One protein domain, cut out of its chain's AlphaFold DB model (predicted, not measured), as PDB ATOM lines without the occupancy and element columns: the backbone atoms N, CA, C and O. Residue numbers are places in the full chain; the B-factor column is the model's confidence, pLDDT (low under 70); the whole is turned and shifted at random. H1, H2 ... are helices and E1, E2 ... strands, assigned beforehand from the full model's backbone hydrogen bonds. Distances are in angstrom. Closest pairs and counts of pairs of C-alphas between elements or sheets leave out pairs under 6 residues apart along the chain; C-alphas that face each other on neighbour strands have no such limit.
ATOM      1  N   THR A 171      25.862  19.884 116.991       83.12
ATOM      2  CA  THR A 171      25.726  21.289 116.579       83.12
ATOM      3  C   THR A 171      24.470  21.511 115.758       83.12
ATOM      4  O   THR A 171      24.185  20.734 114.843       83.12
ATOM      5  N   TYR A 172      23.783  22.624 116.006       86.44
ATOM      6  CA  TYR A 172      22.750  23.121 115.101       86.44
ATOM      7  C   TYR A 172      23.404  23.878 113.944       86.44
ATOM      8  O   TYR A 172      24.344  24.640 114.153       86.44
ATOM      9  N   ALA A 173      22.893  23.705 112.735       93.94
ATOM     10  CA  ALA A 173      23.378  24.356 111.527       93.94
ATOM     11  C   ALA A 173      22.204  24.804 110.647       93.94
ATOM     12  O   ALA A 173      21.065  24.367 110.828       93.94
ATOM     13  N   ILE A 174      22.484  25.661 109.671       97.81
ATOM     14  CA  ILE A 174      21.549  26.025 108.608       97.81
ATOM     15  C   ILE A 174      22.143  25.591 107.268       97.81
ATOM     16  O   ILE A 174      23.313  25.840 106.975       97.81
ATOM     17  N   LYS A 175      21.331  24.959 106.423       98.00
ATOM     18  CA  LYS A 175      21.661  24.710 105.015       98.00
ATOM     19  C   LYS A 175      20.697  25.497 104.141       98.00
ATOM     20  O   LYS A 175      19.490  25.316 104.248       98.00
ATOM     21  N   ILE A 176      21.232  26.360 103.290       98.38
ATOM     22  CA  ILE A 176      20.472  27.101 102.286       98.38
ATOM     23  C   ILE A 176      20.818  26.489 100.938       98.38
ATOM     24  O   ILE A 176      21.952  26.607 100.472       98.38
ATOM     25  N   THR A 177      19.856  25.803 100.333       98.25
ATOM     26  CA  THR A 177      20.050  25.119  99.052       98.25
ATOM     27  C   THR A 177      18.996  25.528  98.051       98.25
ATOM     28  O   THR A 177      17.835  25.697  98.421       98.25
ATOM     29  N   GLY A 178      19.367  25.632  96.784       97.44
ATOM     30  CA  GLY A 178      18.419  26.000  95.743       97.44
ATOM     31  C   GLY A 178      19.053  26.099  94.371       97.44
ATOM     32  O   GLY A 178      20.124  25.541  94.136       97.44
ATOM     33  N   GLU A 179      18.401  26.840  93.489       96.75
ATOM     34  CA  GLU A 179      18.855  27.078  92.124       96.75
ATOM     35  C   GLU A 179      18.469  28.492  91.675       96.75
ATOM     36  O   GLU A 179      17.447  29.036  92.095       96.75
ATOM     37  N   MET A 180      19.306  29.106  90.837       96.50
ATOM     38  CA  MET A 180      18.947  30.348  90.150       96.50
ATOM     39  C   MET A 180      17.758  30.122  89.214       96.50
ATOM     40  O   MET A 180      17.702  29.110  88.518       96.50
ATOM     41  N   ARG A 181      16.822  31.073  89.148       96.06
ATOM     42  CA  ARG A 181      15.677  30.950  88.237       96.06
ATOM     43  C   ARG A 181      16.134  30.918  86.787       96.06
ATOM     44  O   ARG A 181      17.059  31.632  86.397       96.06
ATOM     45  N   GLU A 182      15.452  30.120  85.971       93.56
ATOM     46  CA  GLU A 182      15.757  30.011  84.548       93.56
ATOM     47  C   GLU A 182      15.734  31.397  83.878       93.56
ATOM     48  O   GLU A 182      14.806  32.186  84.053       93.56
ATOM     49  N   GLY A 183      16.805  31.722  83.150       89.62
ATOM     50  CA  GLY A 183      16.965  33.023  82.497       89.62
ATOM     51  C   GLY A 183      17.256  34.205  83.434       89.62
ATOM     52  O   GLY A 183      17.403  35.324  82.945       89.62
ATOM     53  N   ASN A 184      17.386  33.993  84.750       90.56
ATOM     54  CA  ASN A 184      17.654  35.047  85.727       90.56
ATOM     55  C   ASN A 184      18.984  34.816  86.460       90.56
ATOM     56  O   ASN A 184      19.167  33.853  87.197       90.56
ATOM     57  N   SER A 185      19.924  35.747  86.297       88.12
ATOM     58  CA  SER A 185      21.241  35.680  86.940       88.12
ATOM     59  C   SER A 185      21.304  36.357  88.314       88.12
ATOM     60  O   SER A 185      22.378  36.418  88.905       88.12
ATOM     61  N   LEU A 186      20.206  36.926  88.812       91.75
ATOM     62  CA  LEU A 186      20.179  37.706  90.053       91.75
ATOM     63  C   LEU A 186      19.330  37.070  91.151       91.75
ATOM     64  O   LEU A 186      19.667  37.255  92.320       91.75
ATOM     65  N   LEU A 187      18.278  36.337  90.783       95.50
ATOM     66  CA  LEU A 187      17.297  35.746  91.693       95.50
ATOM     67  C   LEU A 187      17.353  34.216  91.666       95.50
ATOM     68  O   LEU A 187      17.245  33.613  90.596       95.50
ATOM     69  N   GLY A 188      17.468  33.596  92.837       96.81
ATOM     70  CA  GLY A 188      17.349  32.147  92.992       96.81
ATOM     71  C   GLY A 188      16.284  31.751  94.000       96.81
ATOM     72  O   GLY A 188      16.068  32.458  94.981       96.81
ATOM     73  N   ASP A 189      15.653  30.605  93.765       98.06
ATOM     74  CA  ASP A 189      14.704  29.996  94.691       98.06
ATOM     75  C   ASP A 189      15.452  29.068  95.638       98.06
ATOM     76  O   ASP A 189      16.214  28.200  95.205       98.06
ATOM     77  N   VAL A 190      15.246  29.243  96.944       98.31
ATOM     78  CA  VAL A 190      16.000  28.527  97.974       98.31
ATOM     79  C   VAL A 190      15.101  27.897  99.029       98.31
ATOM     80  O   VAL A 190      13.985  28.325  99.319       98.31
ATOM     81  N   THR A 191      15.622  26.839  99.635       98.50
ATOM     82  CA  THR A 191      15.099  26.230 100.852       98.50
ATOM     83  C   THR A 191      16.114  26.433 101.967       98.50
ATOM     84  O   THR A 191      17.286  26.093 101.811       98.50
ATOM     85  N   ILE A 192      15.657  26.981 103.088       98.50
ATOM     86  CA  ILE A 192      16.438  27.203 104.298       98.50
ATOM     87  C   ILE A 192      16.079  26.091 105.280       98.50
ATOM     88  O   ILE A 192      14.993  26.092 105.855       98.50
ATOM     89  N   ALA A 193      16.976  25.126 105.453       97.19
ATOM     90  CA  ALA A 193      16.798  23.982 106.335       97.19
ATOM     91  C   ALA A 193      17.567  24.176 107.645       97.19
ATOM     92  O   ALA A 193      18.773  24.431 107.633       97.19
ATOM     93  N   PHE A 194      16.884  23.993 108.774       92.94
ATOM     94  CA  PHE A 194      17.533  23.842 110.071       92.94
ATOM     95  C   PHE A 194      17.985  22.400 110.226       92.94
ATOM     96  O   PHE A 194      17.186  21.471 110.120       92.94
ATOM     97  N   VAL A 195      19.272  22.221 110.477       91.50
ATOM     98  CA  VAL A 195      19.926  20.922 110.515       91.50
ATOM     99  C   VAL A 195      20.513  20.698 111.896       91.50
ATOM    100  O   VAL A 195      21.055  21.619 112.503       91.50
ATOM    101  N   LEU A 196      20.422  19.471 112.386       86.31
ATOM    102  CA  LEU A 196      21.147  19.037 113.570       86.31
ATOM    103  C   LEU A 196      22.169  17.983 113.163       86.31
ATOM    104  O   LEU A 196      21.800  16.976 112.558       86.31
ATOM    105  N   ASN A 197      23.438  18.247 113.467       85.56
ATOM    106  CA  ASN A 197      24.542  17.322 113.238       85.56
ATOM    107  C   ASN A 197      24.765  16.456 114.476       85.56
ATOM    108  O   ASN A 197      24.643  16.950 115.601       85.56
ATOM    109  N   PHE A 198      25.134  15.203 114.245       82.88
ATOM    110  CA  PHE A 198      25.407  14.214 115.277       82.88
ATOM    111  C   PHE A 198      26.887  13.824 115.298       82.88
ATOM    112  O   PHE A 198      27.623  14.070 114.341       82.88
ATOM    113  N   ASP A 199      27.323  13.227 116.403       79.69
ATOM    114  CA  ASP A 199      28.700  12.768 116.620       79.69
ATOM    115  C   ASP A 199      29.149  11.627 115.699       79.69
ATOM    116  O   ASP A 199      30.340  11.499 115.425       79.69
ATOM    117  N   ASP A 200      28.204  10.877 115.135       80.06
ATOM    118  CA  ASP A 200      28.437   9.885 114.082       80.06
ATOM    119  C   ASP A 200      28.650  10.495 112.676       80.06
ATOM    120  O   ASP A 200      28.711   9.777 111.676       80.06
ATOM    121  N   GLY A 201      28.730  11.826 112.576       84.75
ATOM    122  CA  GLY A 201      28.943  12.567 111.329       84.75
ATOM    123  C   GLY A 201      27.692  12.723 110.458       84.75
ATOM    124  O   GLY A 201      27.747  13.362 109.404       84.75
ATOM    125  N   SER A 202      26.553  12.168 110.872       86.94
ATOM    126  CA  SER A 202      25.288  12.332 110.161       86.94
ATOM    127  C   SER A 202      24.569  13.635 110.529       86.94
ATOM    128  O   SER A 202      24.929  14.350 111.470       86.94
ATOM    129  N   SER A 203      23.486  13.924 109.807       89.62
ATOM    130  CA  SER A 203      22.604  15.040 110.126       89.62
ATOM    131  C   SER A 203      21.142  14.706 109.852       89.62
ATOM    132  O   SER A 203      20.838  13.892 108.982       89.62
ATOM    133  N   ILE A 204      20.237  15.420 110.518       87.69
ATOM    134  CA  ILE A 204      18.801  15.430 110.201       87.69
ATOM    135  C   ILE A 204      18.331  16.851 109.904       87.69
ATOM    136  O   ILE A 204      18.900  17.819 110.413       87.69
ATOM    137  N   VAL A 205      17.245  16.974 109.146       88.88
ATOM    138  CA  VAL A 205      16.516  18.236 108.981       88.88
ATOM    139  C   VAL A 205      15.436  18.326 110.059       88.88
ATOM    140  O   VAL A 205      14.583  17.452 110.156       88.88
ATOM    141  N   LEU A 206      15.482  19.381 110.872       84.44
ATOM    142  CA  LEU A 206      14.509  19.659 111.934       84.44
ATOM    143  C   LEU A 206      13.341  20.532 111.462       84.44
ATOM    144  O   LEU A 206      12.296  20.568 112.110       84.44
ATOM    145  N   ASP A 207      13.555  21.321 110.411       88.12
ATOM    146  CA  ASP A 207      12.554  22.190 109.790       88.12
ATOM    147  C   ASP A 207      13.090  22.737 108.471       88.12
ATOM    148  O   ASP A 207      14.308  22.793 108.270       88.12
ATOM    149  N   SER A 208      12.197  23.221 107.617       94.12
ATOM    150  CA  SER A 208      12.583  23.869 106.369       94.12
ATOM    151  C   SER A 208      11.614  24.971 105.978       94.12
ATOM    152  O   SER A 208      10.408  24.839 106.167       94.12
ATOM    153  N   PHE A 209      12.152  26.025 105.378       97.50
ATOM    154  CA  PHE A 209      11.413  27.212 104.971       97.50
ATOM    155  C   PHE A 209      11.761  27.567 103.533       97.50
ATOM    156  O   PHE A 209      12.883  27.328 103.085       97.50
ATOM    157  N   LYS A 210      10.800  28.133 102.806       97.56
ATOM    158  CA  LYS A 210      11.021  28.637 101.450       97.56
ATOM    159  C   LYS A 210      11.458  30.094 101.482       97.56
ATOM    160  O   LYS A 210      11.135  30.843 102.406       97.56
ATOM    161  N   GLY A 211      12.222  30.468 100.472       97.38
ATOM    162  CA  GLY A 211      12.661  31.831 100.283       97.38
ATOM    163  C   GLY A 211      13.321  32.036  98.934       97.38
ATOM    164  O   GLY A 211      13.407  31.127  98.107       97.38
ATOM    165  N   VAL A 212      13.832  33.241  98.761       97.75
ATOM    166  CA  VAL A 212      14.569  33.690  97.592       97.75
ATOM    167  C   VAL A 212      15.944  34.209  97.999       97.75
ATOM    168  O   VAL A 212      16.169  34.647  99.129       97.75
ATOM    169  N   ALA A 213      16.884  34.158  97.068       96.50
ATOM    170  CA  ALA A 213      18.239  34.650  97.233       96.50
ATOM    171  C   ALA A 213      18.526  35.721  96.180       96.50
ATOM    172  O   ALA A 213      18.464  35.448  94.981       96.50
ATOM    173  N   GLY A 214      18.860  36.935  96.624       93.19
ATOM    174  CA  GLY A 214      19.077  38.064  95.716       93.19
ATOM    175  C   GLY A 214      17.809  38.504  94.985       93.19
ATOM    176  O   GLY A 214      16.726  38.446  95.549       93.19
ATOM    177  N   GLY A 215      17.956  38.977  93.748       91.38
ATOM    178  CA  GLY A 215      16.902  39.583  92.920       91.38
ATOM    179  C   GLY A 215      17.240  40.998  92.466       91.38
ATOM    180  O   GLY A 215      16.878  41.407  91.366       91.38
ATOM    181  N   TYR A 216      18.036  41.697  93.269       90.00
ATOM    182  CA  TYR A 216      18.523  43.042  93.000       90.00
ATOM    183  C   TYR A 216      20.019  43.140  93.306       90.00
ATOM    184  O   TYR A 216      20.640  42.184  93.782       90.00
ATOM    185  N   GLY A 217      20.605  44.314  93.067       87.31
ATOM    186  CA  GLY A 217      21.993  44.562  93.438       87.31
ATOM    187  C   GLY A 217      22.944  43.629  92.691       87.31
ATOM    188  O   GLY A 217      22.767  43.341  91.505       87.31
ATOM    189  N   ASN A 218      23.913  43.085  93.421       85.19
ATOM    190  CA  ASN A 218      24.843  42.107  92.871       85.19
ATOM    191  C   ASN A 218      24.231  40.698  92.732       85.19
ATOM    192  O   ASN A 218      24.950  39.765  92.385       85.19
ATOM    193  N   GLY A 219      22.927  40.523  92.970       91.38
ATOM    194  CA  GLY A 219      22.238  39.233  92.938       91.38
ATOM    195  C   GLY A 219      22.461  38.420  94.211       91.38
ATOM    196  O   GLY A 219      22.909  38.959  95.228       91.38
ATOM    197  N   ALA A 220      22.148  37.124  94.147       93.94
ATOM    198  CA  ALA A 220      22.229  36.182  95.267       93.94
ATOM    199  C   ALA A 220      23.571  36.252  96.036       93.94
ATOM    200  O   ALA A 220      24.603  36.570  95.432       93.94
ATOM    201  N   PRO A 221      23.593  35.954  97.352       93.94
ATOM    202  CA  PRO A 221      24.847  35.802  98.083       93.94
ATOM    203  C   PRO A 221      25.735  34.738  97.434       93.94
ATOM    204  O   PRO A 221      25.242  33.824  96.771       93.94
ATOM    205  N   GLU A 222      27.046  34.850  97.625       92.75
ATOM    206  CA  GLU A 222      27.982  33.857  97.105       92.75
ATOM    207  C   GLU A 222      27.788  32.489  97.771       92.75
ATOM    208  O   GLU A 222      27.411  32.380  98.937       92.75
ATOM    209  N   ASN A 223      28.062  31.416  97.034       94.06
ATOM    210  CA  ASN A 223      28.108  30.090  97.643       94.06
ATOM    211  C   ASN A 223      29.309  29.985  98.587       94.06
ATOM    212  O   ASN A 223      30.411  30.425  98.253       94.06
ATOM    213  N   GLY A 224      29.119  29.346  99.740       93.81
ATOM    214  CA  GLY A 224      30.186  29.188 100.720       93.81
ATOM    215  C   GLY A 224      29.693  28.946 102.138       93.81
ATOM    216  O   GLY A 224      28.507  28.700 102.384       93.81
ATOM    217  N   ASP A 225      30.646  29.010 103.063       96.12
ATOM    218  CA  ASP A 225      30.405  28.865 104.493       96.12
ATOM    219  C   ASP A 225      30.249  30.249 105.148       96.12
ATOM    220  O   ASP A 225      31.012  31.187 104.898       96.12
ATOM    221  N   TYR A 226      29.235  30.361 105.993       97.56
ATOM    222  CA  TYR A 226      28.796  31.566 106.682       97.56
ATOM    223  C   TYR A 226      28.551  31.261 108.159       97.56
ATOM    224  O   TYR A 226      28.390  30.110 108.570       97.56
ATOM    225  N   VAL A 227      28.441  32.314 108.961       97.62
ATOM    226  CA  VAL A 227      27.883  32.247 110.310       97.62
ATOM    227  C   VAL A 227      26.635  33.116 110.359       97.62
ATOM    228  O   VAL A 227      26.681  34.303 110.044       97.62
ATOM    229  N   THR A 228      25.509  32.534 110.766       98.19
ATOM    230  CA  THR A 228      24.285  33.287 111.037       98.19
ATOM    231  C   THR A 228      24.241  33.711 112.499       98.19
ATOM    232  O   THR A 228      24.411  32.887 113.399       98.19
ATOM    233  N   SER A 229      24.018  34.999 112.749       96.25
ATOM    234  CA  SER A 229      24.108  35.592 114.088       96.25
ATOM    235  C   SER A 229      23.158  36.786 114.260       96.25
ATOM    236  O   SER A 229      22.405  37.119 113.349       96.25
ATOM    237  N   ASN A 230      23.181  37.418 115.439       93.94
ATOM    238  CA  ASN A 230      22.610  38.743 115.725       93.94
ATOM    239  C   ASN A 230      21.169  38.982 115.241       93.94
ATOM    240  O   ASN A 230      20.927  39.451 114.131       93.94
ATOM    241  N   TYR A 231      20.205  38.741 116.127       95.00
ATOM    242  CA  TYR A 231      18.810  39.115 115.900       95.00
ATOM    243  C   TYR A 231      18.612  40.634 115.993       95.00
ATOM    244  O   TYR A 231      18.996  41.249 116.989       95.00
ATOM    245  N   ALA A 232      17.919  41.210 115.014       96.38
ATOM    246  CA  ALA A 232      17.337  42.543 115.111       96.38
ATOM    247  C   ALA A 232      15.842  42.495 114.788       96.38
ATOM    248  O   ALA A 232      15.433  41.881 113.801       96.38
ATOM    249  N   ASP A 233      15.040  43.174 115.607       96.44
ATOM    250  CA  ASP A 233      13.615  43.366 115.353       96.44
ATOM    251  C   ASP A 233      13.418  44.452 114.288       96.44
ATOM    252  O   ASP A 233      13.880  45.587 114.449       96.44
ATOM    253  N   ARG A 234      12.747  44.091 113.192       97.12
ATOM    254  CA  ARG A 234      12.460  44.976 112.055       97.12
ATOM    255  C   ARG A 234      10.972  45.246 111.891       97.12
ATOM    256  O   ARG A 234      10.612  45.866 110.898       97.12
ATOM    257  N   GLY A 235      10.134  44.775 112.816       95.56
ATOM    258  CA  GLY A 235       8.682  44.859 112.716       95.56
ATOM    259  C   GLY A 235       8.134  46.283 112.876       95.56
ATOM    260  O   GLY A 235       8.863  47.181 113.300       95.56
ATOM    261  N   PRO A 236       6.843  46.506 112.564       94.12
ATOM    262  CA  PRO A 236       6.228  47.842 112.532       94.12
ATOM    263  C   PRO A 236       6.285  48.623 113.850       94.12
ATOM    264  O   PRO A 236       6.229  49.847 113.842       94.12
ATOM    265  N   LEU A 237       6.395  47.919 114.980       92.88
ATOM    266  CA  LEU A 237       6.480  48.514 116.317       92.88
ATOM    267  C   LEU A 237       7.929  48.732 116.791       92.88
ATOM    268  O   LEU A 237       8.148  49.252 117.883       92.88
ATOM    269  N   SER A 238       8.923  48.314 116.002       94.06
ATOM    270  CA  SER A 238      10.339  48.475 116.327       94.06
ATOM    271  C   SER A 238      10.821  49.878 115.962       94.06
ATOM    272  O   SER A 238      10.540  50.386 114.877       94.06
ATOM    273  N   ASN A 239      11.679  50.461 116.802       93.94
ATOM    274  CA  ASN A 239      12.408  51.692 116.465       93.94
ATOM    275  C   ASN A 239      13.338  51.519 115.248       93.94
ATOM    276  O   ASN A 239      13.838  52.501 114.708       93.94
ATOM    277  N   TRP A 240      13.604  50.275 114.835       94.38
ATOM    278  CA  TRP A 240      14.417  49.904 113.673       94.38
ATOM    279  C   TRP A 240      13.574  49.259 112.563       94.38
ATOM    280  O   TRP A 240      14.082  48.419 111.805       94.38
ATOM    281  N   TYR A 241      12.295  49.648 112.481       96.06
ATOM    282  CA  TYR A 241      11.367  49.211 111.446       96.06
ATOM    283  C   TYR A 241      11.992  49.317 110.052       96.06
ATOM    284  O   TYR A 241      12.573  50.338 109.675       96.06
ATOM    285  N   ASN A 242      11.867  48.244 109.274       95.69
ATOM    286  CA  ASN A 242      12.285  48.225 107.882       95.69
ATOM    287  C   ASN A 242      11.248  47.475 107.047       95.69
ATOM    288  O   ASN A 242      11.102  46.257 107.170       95.69
ATOM    289  N   ARG A 243      10.566  48.209 106.161       94.38
ATOM    290  CA  ARG A 243       9.514  47.661 105.298       94.38
ATOM    291  C   ARG A 243      10.011  46.531 104.393       94.38
ATOM    292  O   ARG A 243       9.325  45.532 104.266       94.38
ATOM    293  N   GLY A 244      11.219  46.637 103.836       93.69
ATOM    294  CA  GLY A 244      11.781  45.590 102.974       93.69
ATOM    295  C   GLY A 244      12.195  44.314 103.705       93.69
ATOM    296  O   GLY A 244      12.422  43.296 103.065       93.69
ATOM    297  N   MET A 245      12.268  44.359 105.037       96.56
ATOM    298  CA  MET A 245      12.549  43.211 105.904       96.56
ATOM    299  C   MET A 245      11.320  42.807 106.730       96.56
ATOM    300  O   MET A 245      11.470  42.182 107.780       96.56
ATOM    301  N   THR A 246      10.123  43.220 106.304       96.25
ATOM    302  CA  THR A 246       8.855  42.956 106.993       96.25
ATOM    303  C   THR A 246       7.818  42.433 106.015       96.25
ATOM    304  O   THR A 246       7.419  43.157 105.110       96.25
ATOM    305  N   HIS A 247       7.323  41.223 106.245       95.00
ATOM    306  CA  HIS A 247       6.246  40.606 105.471       95.00
ATOM    307  C   HIS A 247       5.160  40.121 106.438       95.00
ATOM    308  O   HIS A 247       5.488  39.662 107.531       95.00
ATOM    309  N   ASP A 248       3.882  40.286 106.094       92.69
ATOM    310  CA  ASP A 248       2.746  39.950 106.973       92.69
ATOM    311  C   ASP A 248       2.862  40.499 108.412       92.69
ATOM    312  O   ASP A 248       2.563  39.819 109.395       92.69
ATOM    313  N   GLU A 249       3.331  41.747 108.545       92.38
ATOM    314  CA  GLU A 249       3.597  42.434 109.827       92.38
ATOM    315  C   GLU A 249       4.729  41.815 110.670       92.38
ATOM    316  O   GLU A 249       5.054  42.319 111.748       92.38
ATOM    317  N   ILE A 250       5.370  40.753 110.185       95.88
ATOM    318  CA  ILE A 250       6.501  40.103 110.836       95.88
ATOM    319  C   ILE A 250       7.788  40.644 110.231       95.88
ATOM    320  O   ILE A 250       8.087  40.410 109.063       95.88
ATOM    321  N   GLY A 251       8.560  41.373 111.039       96.88
ATOM    322  CA  GLY A 251       9.840  41.936 110.625       96.88
ATOM    323  C   GLY A 251      10.982  41.490 111.525       96.88
ATOM    324  O   GLY A 251      10.943  41.669 112.740       96.88
ATOM    325  N   PHE A 252      12.029  40.930 110.930       97.81
ATOM    326  CA  PHE A 252      13.266  40.595 111.632       97.81
ATOM    327  C   PHE A 252      14.440  40.534 110.666       97.81
ATOM    328  O   PHE A 252      14.267  40.421 109.459       97.81
ATOM    329  N   SER A 253      15.652  40.548 111.204       98.31
ATOM    330  CA  SER A 253      16.836  40.180 110.439       98.31
ATOM    331  C   SER A 253      17.856  39.457 111.302       98.31
ATOM    332  O   SER A 253      18.021  39.805 112.472       98.31
ATOM    333  N   PHE A 254      18.574  38.519 110.694       98.44
ATOM    334  CA  PHE A 254      19.771  37.893 111.246       98.44
ATOM    335  C   PHE A 254      20.951  38.193 110.336       98.44
ATOM    336  O   PHE A 254      20.798  38.149 109.115       98.44
ATOM    337  N   ASN A 255      22.112  38.486 110.910       98.12
ATOM    338  CA  ASN A 255      23.345  38.628 110.145       98.12
ATOM    339  C   ASN A 255      23.717  37.301 109.479       98.12
ATOM    340  O   ASN A 255      23.462  36.230 110.032       98.12
ATOM    341  N   LEU A 256      24.330  37.390 108.304       97.75
ATOM    342  CA  LEU A 256      24.838  36.270 107.529       97.75
ATOM    343  C   LEU A 256      26.285  36.586 107.132       97.75
ATOM    344  O   LEU A 256      26.553  37.163 106.082       97.75
ATOM    345  N   ASP A 257      27.218  36.239 108.010       96.50
ATOM    346  CA  ASP A 257      28.596  36.719 107.942       96.50
ATOM    347  C   ASP A 257      29.493  35.704 107.200       96.50
ATOM    348  O   ASP A 257      29.655  34.574 107.681       96.50
ATOM    349  N   PRO A 258      30.074  36.050 106.034       95.19
ATOM    350  CA  PRO A 258      30.890  35.124 105.246       95.19
ATOM    351  C   PRO A 258      32.161  34.719 105.999       95.19
ATOM    352  O   PRO A 258      32.843  35.560 106.580       95.19
ATOM    353  N   GLN A 259      32.507  33.430 105.960       95.50
ATOM    354  CA  GLN A 259      33.747  32.885 106.543       95.50
ATOM    355  C   GLN A 259      34.870  32.745 105.501       95.50
ATOM    356  O   GLN A 259      35.834  32.006 105.681       95.50
ATOM    357  N   PHE A 260      34.739  33.461 104.387       89.75
ATOM    358  CA  PHE A 260      35.678  33.488 103.274       89.75
ATOM    359  C   PHE A 260      35.881  34.925 102.795       89.75
ATOM    360  O   PHE A 260      35.108  35.829 103.113       89.75
ATOM    361  N   LYS A 261      36.944  35.154 102.019       88.38
ATOM    362  CA  LYS A 261      37.245  36.483 101.489       88.38
ATOM    363  C   LYS A 261      36.222  36.868 100.421       88.38
ATOM    364  O   LYS A 261      36.177  36.253  99.360       88.38
ATOM    365  N   THR A 262      35.477  37.933 100.681       86.69
ATOM    366  CA  THR A 262      34.529  38.532  99.742       86.69
ATOM    367  C   THR A 262      34.474  40.047  99.925       86.69
ATOM    368  O   THR A 262      34.893  40.574 100.955       86.69
ATOM    369  N   ASN A 263      33.969  40.739  98.906       84.81
ATOM    370  CA  ASN A 263      33.624  42.156  98.979       84.81
ATOM    371  C   ASN A 263      32.141  42.375  99.333       84.81
ATOM    372  O   ASN A 263      31.722  43.520  99.475       84.81
ATOM    373  N   ARG A 264      31.338  41.307  99.448       85.06
ATOM    374  CA  ARG A 264      29.945  41.393  99.902       85.06
ATOM    375  C   ARG A 264      29.918  41.615 101.413       85.06
ATOM    376  O   ARG A 264      30.673  40.988 102.154       85.06
ATOM    377  N   SER A 265      29.038  42.493 101.878       86.69
ATOM    378  CA  SER A 265      28.872  42.794 103.303       86.69
ATOM    379  C   SER A 265      27.397  43.010 103.632       86.69
ATOM    380  O   SER A 265      26.564  43.029 102.732       86.69
ATOM    381  N   LEU A 266      27.061  43.129 104.923       91.81
ATOM    382  CA  LEU A 266      25.695  43.405 105.403       91.81
ATOM    383  C   LEU A 266      24.622  42.401 104.935       91.81
ATOM    384  O   LEU A 266      23.428  42.702 104.998       91.81
ATOM    385  N   LEU A 267      25.043  41.200 104.534       96.50
ATOM    386  CA  LEU A 267      24.168  40.106 104.134       96.50
ATOM    387  C   LEU A 267      23.346  39.630 105.333       96.50
ATOM    388  O   LEU A 267      23.835  39.571 106.468       96.50
ATOM    389  N   ARG A 268      22.075  39.300 105.088       98.00
ATOM    390  CA  ARG A 268      21.121  38.930 106.139       98.00
ATOM    391  C   ARG A 268      20.176  37.818 105.705       98.00
ATOM    392  O   ARG A 268      19.986  37.578 104.517       98.00
ATOM    393  N   ILE A 269      19.538  37.197 106.692       98.62
ATOM    394  CA  ILE A 269      18.310  36.417 106.516       98.62
ATOM    395  C   ILE A 269      17.154  37.230 107.103       98.62
ATOM    396  O   ILE A 269      17.218  37.618 108.273       98.62
ATOM    397  N   HIS A 270      16.123  37.512 106.310       98.12
ATOM    398  CA  HIS A 270      14.966  38.312 106.724       98.12
ATOM    399  C   HIS A 270      13.707  37.963 105.909       98.12
ATOM    400  O   HIS A 270      13.838  37.355 104.853       98.12
ATOM    401  N   PRO A 271      12.495  38.336 106.351       97.94
ATOM    402  CA  PRO A 271      11.283  38.274 105.527       97.94
ATOM    403  C   PRO A 271      11.413  39.095 104.244       97.94
ATOM    404  O   PRO A 271      11.943  40.206 104.291       97.94
ATOM    405  N   ASP A 272      10.912  38.588 103.121       96.38
ATOM    406  CA  ASP A 272      10.889  39.320 101.854       96.38
ATOM    407  C   ASP A 272       9.679  40.272 101.798       96.38
ATOM    408  O   ASP A 272       8.555  39.888 101.478       96.38
ATOM    409  N   GLY A 273       9.885  41.513 102.247       86.25
ATOM    410  CA  GLY A 273       8.792  42.433 102.579       86.25
ATOM    411  C   GLY A 273       8.298  43.357 101.465       86.25
ATOM    412  O   GLY A 273       7.287  44.040 101.637       86.25
ATOM    413  N   ASN A 274       9.017  43.434 100.346       79.56
ATOM    414  CA  ASN A 274       8.717  44.352  99.242       79.56
ATOM    415  C   ASN A 274       8.282  43.566  97.989       79.56
ATOM    416  O   ASN A 274       7.599  42.551  98.084       79.56
ATOM    417  N   ASN A 275       8.643  44.066  96.805       87.62
ATOM    418  CA  ASN A 275       8.671  43.255  95.598       87.62
ATOM    419  C   ASN A 275       9.641  42.096  95.807       87.62
ATOM    420  O   ASN A 275      10.673  42.283  96.449       87.62
ATOM    421  N   GLU A 276       9.308  40.955  95.218       93.25
ATOM    422  CA  GLU A 276      10.094  39.735  95.327       93.25
ATOM    423  C   GLU A 276      11.586  39.969  95.060       93.25
ATOM    424  O   GLU A 276      11.986  40.484  94.010       93.25
ATOM    425  N   GLY A 277      12.402  39.530  96.014       92.56
ATOM    426  CA  GLY A 277      13.848  39.603  95.959       92.56
ATOM    427  C   GLY A 277      14.459  40.628  96.912       92.56
ATOM    428  O   GLY A 277      13.840  41.523  97.476       92.56
ATOM    429  N   THR A 278      15.769  40.511  97.070       92.75
ATOM    430  CA  THR A 278      16.579  41.277  98.012       92.75
ATOM    431  C   THR A 278      17.829  41.839  97.334       92.75
ATOM    432  O   THR A 278      18.244  41.385  96.263       92.75
ATOM    433  N   LEU A 279      18.487  42.801  97.988       90.81
ATOM    434  CA  LEU A 279      19.815  43.301  97.606       90.81
ATOM    435  C   LEU A 279      20.921  42.330  98.061       90.81
ATOM    436  O   LEU A 279      21.858  42.714  98.751       90.81
ATOM    437  N   GLY A 280      20.773  41.047  97.727       90.62
ATOM    438  CA  GLY A 280      21.763  40.013  98.034       90.62
ATOM    439  C   GLY A 280      21.586  39.233  99.323       90.62
ATOM    440  O   GLY A 280      22.429  38.402  99.638       90.62
ATOM    441  N   CYS A 281      20.507  39.461 100.053       96.19
ATOM    442  CA  CYS A 281      20.153  38.699 101.240       96.19
ATOM    443  C   CYS A 281      19.462  37.371 100.880       96.19
ATOM    444  O   CYS A 281      19.251  37.022  99.714       96.19
ATOM    445  N   ILE A 282      19.080  36.643 101.926       98.38
ATOM    446  CA  ILE A 282      18.104  35.559 101.863       98.38
ATOM    447  C   ILE A 282      16.765  36.107 102.362       98.38
ATOM    448  O   ILE A 282      16.634  36.445 103.543       98.38
ATOM    449  N   GLY A 283      15.799  36.217 101.453       97.88
ATOM    450  CA  GLY A 283      14.433  36.661 101.720       97.88
ATOM    451  C   GLY A 283      13.516  35.470 101.983       97.88
ATOM    452  O   GLY A 283      13.412  34.586 101.143       97.88
ATOM    453  N   LEU A 284      12.858  35.404 103.136       98.06
ATOM    454  CA  LEU A 284      11.872  34.362 103.442       98.06
ATOM    455  C   LEU A 284      10.522  34.728 102.825       98.06
ATOM    456  O   LEU A 284      10.040  35.837 103.041       98.06
ATOM    457  N   SER A 285       9.914  33.781 102.114       93.88
ATOM    458  CA  SER A 285       8.677  33.983 101.341       93.88
ATOM    459  C   SER A 285       7.453  33.283 101.950       93.88
ATOM    460  O   SER A 285       6.451  33.090 101.268       93.88
ATOM    461  N   GLY A 286       7.572  32.791 103.186       91.50
ATOM    462  CA  GLY A 286       6.486  32.112 103.898       91.50
ATOM    463  C   GLY A 286       5.472  33.089 104.493       91.50
ATOM    464  O   GLY A 286       5.741  34.285 104.604       91.50
ATOM    465  N   ASP A 287       4.331  32.552 104.918       93.38
ATOM    466  CA  ASP A 287       3.279  33.323 105.581       93.38
ATOM    467  C   ASP A 287       3.672  33.777 107.002       93.38
ATOM    468  O   ASP A 287       4.701  33.383 107.565       93.38
ATOM    469  N   LYS A 288       2.807  34.576 107.636       92.19
ATOM    470  CA  LYS A 288       2.942  35.009 109.040       92.19
ATOM    471  C   LYS A 288       3.390  33.904 110.010       92.19
ATOM    472  O   LYS A 288       4.240  34.155 110.870       92.19
ATOM    473  N   ASN A 289       2.835  32.696 109.906       91.81
ATOM    474  CA  ASN A 289       3.145  31.595 110.820       91.81
ATOM    475  C   ASN A 289       4.529  31.007 110.539       91.81
ATOM    476  O   ASN A 289       5.278  30.730 111.479       91.81
ATOM    477  N   ASP A 290       4.889  30.847 109.266       91.56
ATOM    478  CA  ASP A 290       6.225  30.424 108.853       91.56
ATOM    479  C   ASP A 290       7.294  31.412 109.322       91.56
ATOM    480  O   ASP A 290       8.316  31.003 109.877       91.56
ATOM    481  N   LEU A 291       7.044  32.715 109.180       94.75
ATOM    482  CA  LEU A 291       7.976  33.761 109.594       94.75
ATOM    483  C   LEU A 291       8.178  33.786 111.115       94.75
ATOM    484  O   LEU A 291       9.317  33.873 111.586       94.75
ATOM    485  N   ILE A 292       7.101  33.656 111.898       88.44
ATOM    486  CA  ILE A 292       7.176  33.520 113.362       88.44
ATOM    487  C   ILE A 292       7.962  32.259 113.738       88.44
ATOM    488  O   ILE A 292       8.891  32.331 114.549       88.44
ATOM    489  N   ARG A 293       7.641  31.117 113.115       91.56
ATOM    490  CA  ARG A 293       8.289  29.828 113.393       91.56
ATOM    491  C   ARG A 293       9.783  29.871 113.078       91.56
ATOM    492  O   ARG A 293      10.580  29.431 113.906       91.56
ATOM    493  N   PHE A 294      10.173  30.444 111.938       94.75
ATOM    494  CA  PHE A 294      11.575  30.640 111.566       94.75
ATOM    495  C   PHE A 294      12.303  31.513 112.591       94.75
ATOM    496  O   PHE A 294      13.339  31.115 113.132       94.75
ATOM    497  N   ARG A 295      11.748  32.703 112.876       93.94
ATOM    498  CA  ARG A 295      12.330  33.688 113.795       93.94
ATOM    499  C   ARG A 295      12.586  33.072 115.161       93.94
ATOM    500  O   ARG A 295      13.695  33.172 115.686       93.94
ATOM    501  N   ASP A 296      11.568  32.451 115.743       86.38
ATOM    502  CA  ASP A 296      11.641  31.959 117.114       86.38
ATOM    503  C   ASP A 296      12.545  30.727 117.218       86.38
ATOM    504  O   ASP A 296      13.308  30.613 118.182       86.38
ATOM    505  N   LYS A 297      12.577  29.873 116.182       87.38
ATOM    506  CA  LYS A 297      13.515  28.746 116.092       87.38
ATOM    507  C   LYS A 297      14.971  29.212 116.035       87.38
ATOM    508  O   LYS A 297      15.779  28.775 116.856       87.38
ATOM    509  N   LEU A 298      15.309  30.145 115.142       90.12
ATOM    510  CA  LEU A 298      16.676  30.661 115.023       90.12
ATOM    511  C   LEU A 298      17.118  31.424 116.279       90.12
ATOM    512  O   LEU A 298      18.228  31.218 116.773       90.12
ATOM    513  N   ARG A 299      16.236  32.241 116.870       87.31
ATOM    514  CA  ARG A 299      16.506  32.880 118.172       87.31
ATOM    515  C   ARG A 299      16.750  31.848 119.267       87.31
ATOM    516  O   ARG A 299      17.642  32.045 120.086       87.31
ATOM    517  N   GLY A 300      15.984  30.759 119.279       81.25
ATOM    518  CA  GLY A 300      16.191  29.632 120.181       81.25
ATOM    519  C   GLY A 300      17.596  29.053 120.048       81.25
ATOM    520  O   GLY A 300      18.302  28.944 121.048       81.25
ATOM    521  N   TYR A 301      18.044  28.764 118.825       82.62
ATOM    522  CA  TYR A 301      19.380  28.207 118.588       82.62
ATOM    523  C   TYR A 301      20.506  29.178 118.951       82.62
ATOM    524  O   TYR A 301      21.512  28.752 119.509       82.62
ATOM    525  N   LEU A 302      20.324  30.482 118.739       81.56
ATOM    526  CA  LEU A 302      21.314  31.493 119.134       81.56
ATOM    527  C   LEU A 302      21.473  31.641 120.659       81.56
ATOM    528  O   LEU A 302      22.497  32.128 121.129       81.56
ATOM    529  N   LYS A 303      20.503  31.176 121.460       78.25
ATOM    530  CA  LYS A 303      20.673  31.030 122.921       78.25
ATOM    531  C   LYS A 303      21.513  29.804 123.301       78.25
ATOM    532  O   LYS A 303      21.922  29.681 124.455       78.25
ATOM    533  N   LEU A 304      21.694  28.857 122.380       71.31
ATOM    534  CA  LEU A 304      22.461  27.623 122.592       71.31
ATOM    535  C   LEU A 304      23.906  27.775 122.130       71.31
ATOM    536  O   LEU A 304      24.807  27.237 122.763       71.31
ATOM    537  N   GLN A 305      24.116  28.519 121.048       78.56
ATOM    538  CA  GLN A 305      25.420  28.733 120.437       78.56
ATOM    539  C   GLN A 305      25.531  30.169 119.913       78.56
ATOM    540  O   GLN A 305      24.578  30.710 119.359       78.56
ATOM    541  N   LYS A 306      26.705  30.792 120.086       80.62
ATOM    542  CA  LYS A 306      26.931  32.218 119.767       80.62
ATOM    543  C   LYS A 306      26.702  32.568 118.289       80.62
ATOM    544  O   LYS A 306      26.400  33.715 117.979       80.62
ATOM    545  N   GLY A 307      26.842  31.594 117.397       91.25
ATOM    546  CA  GLY A 307      26.552  31.713 115.974       91.25
ATOM    547  C   GLY A 307      26.166  30.352 115.413       91.25
ATOM    548  O   GLY A 307      26.598  29.322 115.931       91.25
ATOM    549  N   ILE A 308      25.326  30.351 114.384       94.69
ATOM    550  CA  ILE A 308      24.893  29.134 113.702       94.69
ATOM    551  C   ILE A 308      25.761  28.953 112.457       94.69
ATOM    552  O   ILE A 308      25.739  29.837 111.598       94.69
ATOM    553  N   PRO A 309      26.513  27.848 112.321       96.50
ATOM    554  CA  PRO A 309      27.149  27.506 111.058       96.50
ATOM    555  C   PRO A 309      26.100  27.421 109.949       96.50
ATOM    556  O   PRO A 309      25.124  26.674 110.064       96.50
ATOM    557  N   THR A 310      26.302  28.182 108.879       98.19
ATOM    558  CA  THR A 310      25.363  28.287 107.764       98.19
ATOM    559  C   THR A 310      26.089  28.004 106.465       98.19
ATOM    560  O   THR A 310      27.107  28.620 106.178       98.19
ATOM    561  N   LYS A 311      25.565  27.088 105.654       96.94
ATOM    562  CA  LYS A 311      26.144  26.762 104.348       96.94
ATOM    563  C   LYS A 311      25.189  27.120 103.229       96.94
ATOM    564  O   LYS A 311      24.028  26.713 103.272       96.94
ATOM    565  N   ILE A 312      25.688  27.840 102.228       97.06
ATOM    566  CA  ILE A 312      24.917  28.251 101.053       97.06
ATOM    567  C   ILE A 312      25.416  27.497  99.828       97.06
ATOM    568  O   ILE A 312      26.607  27.518  99.512       97.06
ATOM    569  N   TYR A 313      24.485  26.836  99.144       95.81
ATOM    570  CA  TYR A 313      24.719  26.183  97.866       95.81
ATOM    571  C   TYR A 313      23.519  26.378  96.935       95.81
ATOM    572  O   TYR A 313      22.525  25.656  96.992       95.81
ATOM    573  N   ILE A 314      23.625  27.374  96.066       95.62
ATOM    574  CA  ILE A 314      22.649  27.705  95.035       95.62
ATOM    575  C   ILE A 314      23.245  27.270  93.695       95.62
ATOM    576  O   ILE A 314      24.290  27.777  93.269       95.62
ATOM    577  N   MET A 315      22.603  26.304  93.045       93.88
ATOM    578  CA  MET A 315      22.988  25.835  91.718       93.88
ATOM    579  C   MET A 315      22.874  26.976  90.707       93.88
ATOM    580  O   MET A 315      21.984  27.819  90.803       93.88
ATOM    581  N   ASN A 316      23.800  27.015  89.748       91.69
ATOM    582  CA  ASN A 316      23.867  28.044  88.703       91.69
ATOM    583  C   ASN A 316      24.049  29.488  89.211       91.69
ATOM    584  O   ASN A 316      23.903  30.430  88.436       91.69
TER     585      ASN A 316
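Overview. This is residues 171 to 316 of the 333 residues of an uncharacterized protein of Bacteroides stercoris (UniProt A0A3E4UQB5). This is a small closed barrel of eight strands, with one helix, H1, outside it capping one end; the sheet curls round the helix. Two meanders, E1 E2 E3 and E4 E5 E6, make most of the ring, and E7 and E8 complete it. The 146 printed residues hold the named elements in the order E1 E2 E3 E4 E5 E6 E7 H1 E8; the sheet is mixed and the class mostly strand. The whole is compact, with a radius of gyration of the C-alphas of 14.3 A and spans of 43 by 37 by 27 A.

Arrangement. Start with the barrel at E1, residues 171 to 180, and E2, residues 187 to 198, an antiparallel hairpin where N 175 and O 193 are 2.9 A apart. E2 forms the next hairpin with E3, residues 203 to 214; look at N 192 and O 209, 2.8 A. These three form a meander, each strand the antiparallel neighbour of the one before. E3 is antiparallel to E7, residues 282 to 284, with N 212 and O 283 at 2.8 A. E7 is parallel to E6, residues 268 to 271, with N 284 and O 270 at 2.8 A. E6 and E5, residues 250 to 258, form a hairpin with N 254 and O 269 at 2.9 A. E5 and E4, residues 224 to 233, form another, with N 255 and O 229 at 2.8 A; E4 E5 E6 is the second meander. E4 is antiparallel to E8, residues 308 to 315, with N 226 and O 310 at 2.8 A. E8 closes the ring, parallel to E1, with N 176 and O 311 at 2.8 A. H1, residues 288 to 302, is on the barrel, outside it, at a height over the sheet of 6.7 A. Its closest C-alphas to E5 are Lys 288 and Ile 250, 6.5 A. In H1 every O i to N i+4 pair is within hydrogen-bond range.

Along the chain. Find C-alpha 171 at (25.726, 21.289, 116.579), where E1 begins; it runs 28.7 A. E2 measures 32.9 A. E3, 27.4 A, bends by 83 degrees at residue 206, and E4, 26.3 A, by 54 degrees at residue 230. E5 measures 25.5 A and H1 21.3 A. E6 and E7 are short. E8, 22.3 A, ends at C-alpha 315, (22.988, 25.835, 91.718).

Size, cuts and confidence. The C-alphas farthest apart, Asp 200 and Asn 239, are 44.8 A apart. The printed part has no cut. The long link is E4 to E5, residues 234 to 249. Mean pLDDT of the printed part is 92.5, and no printed residue is under 70.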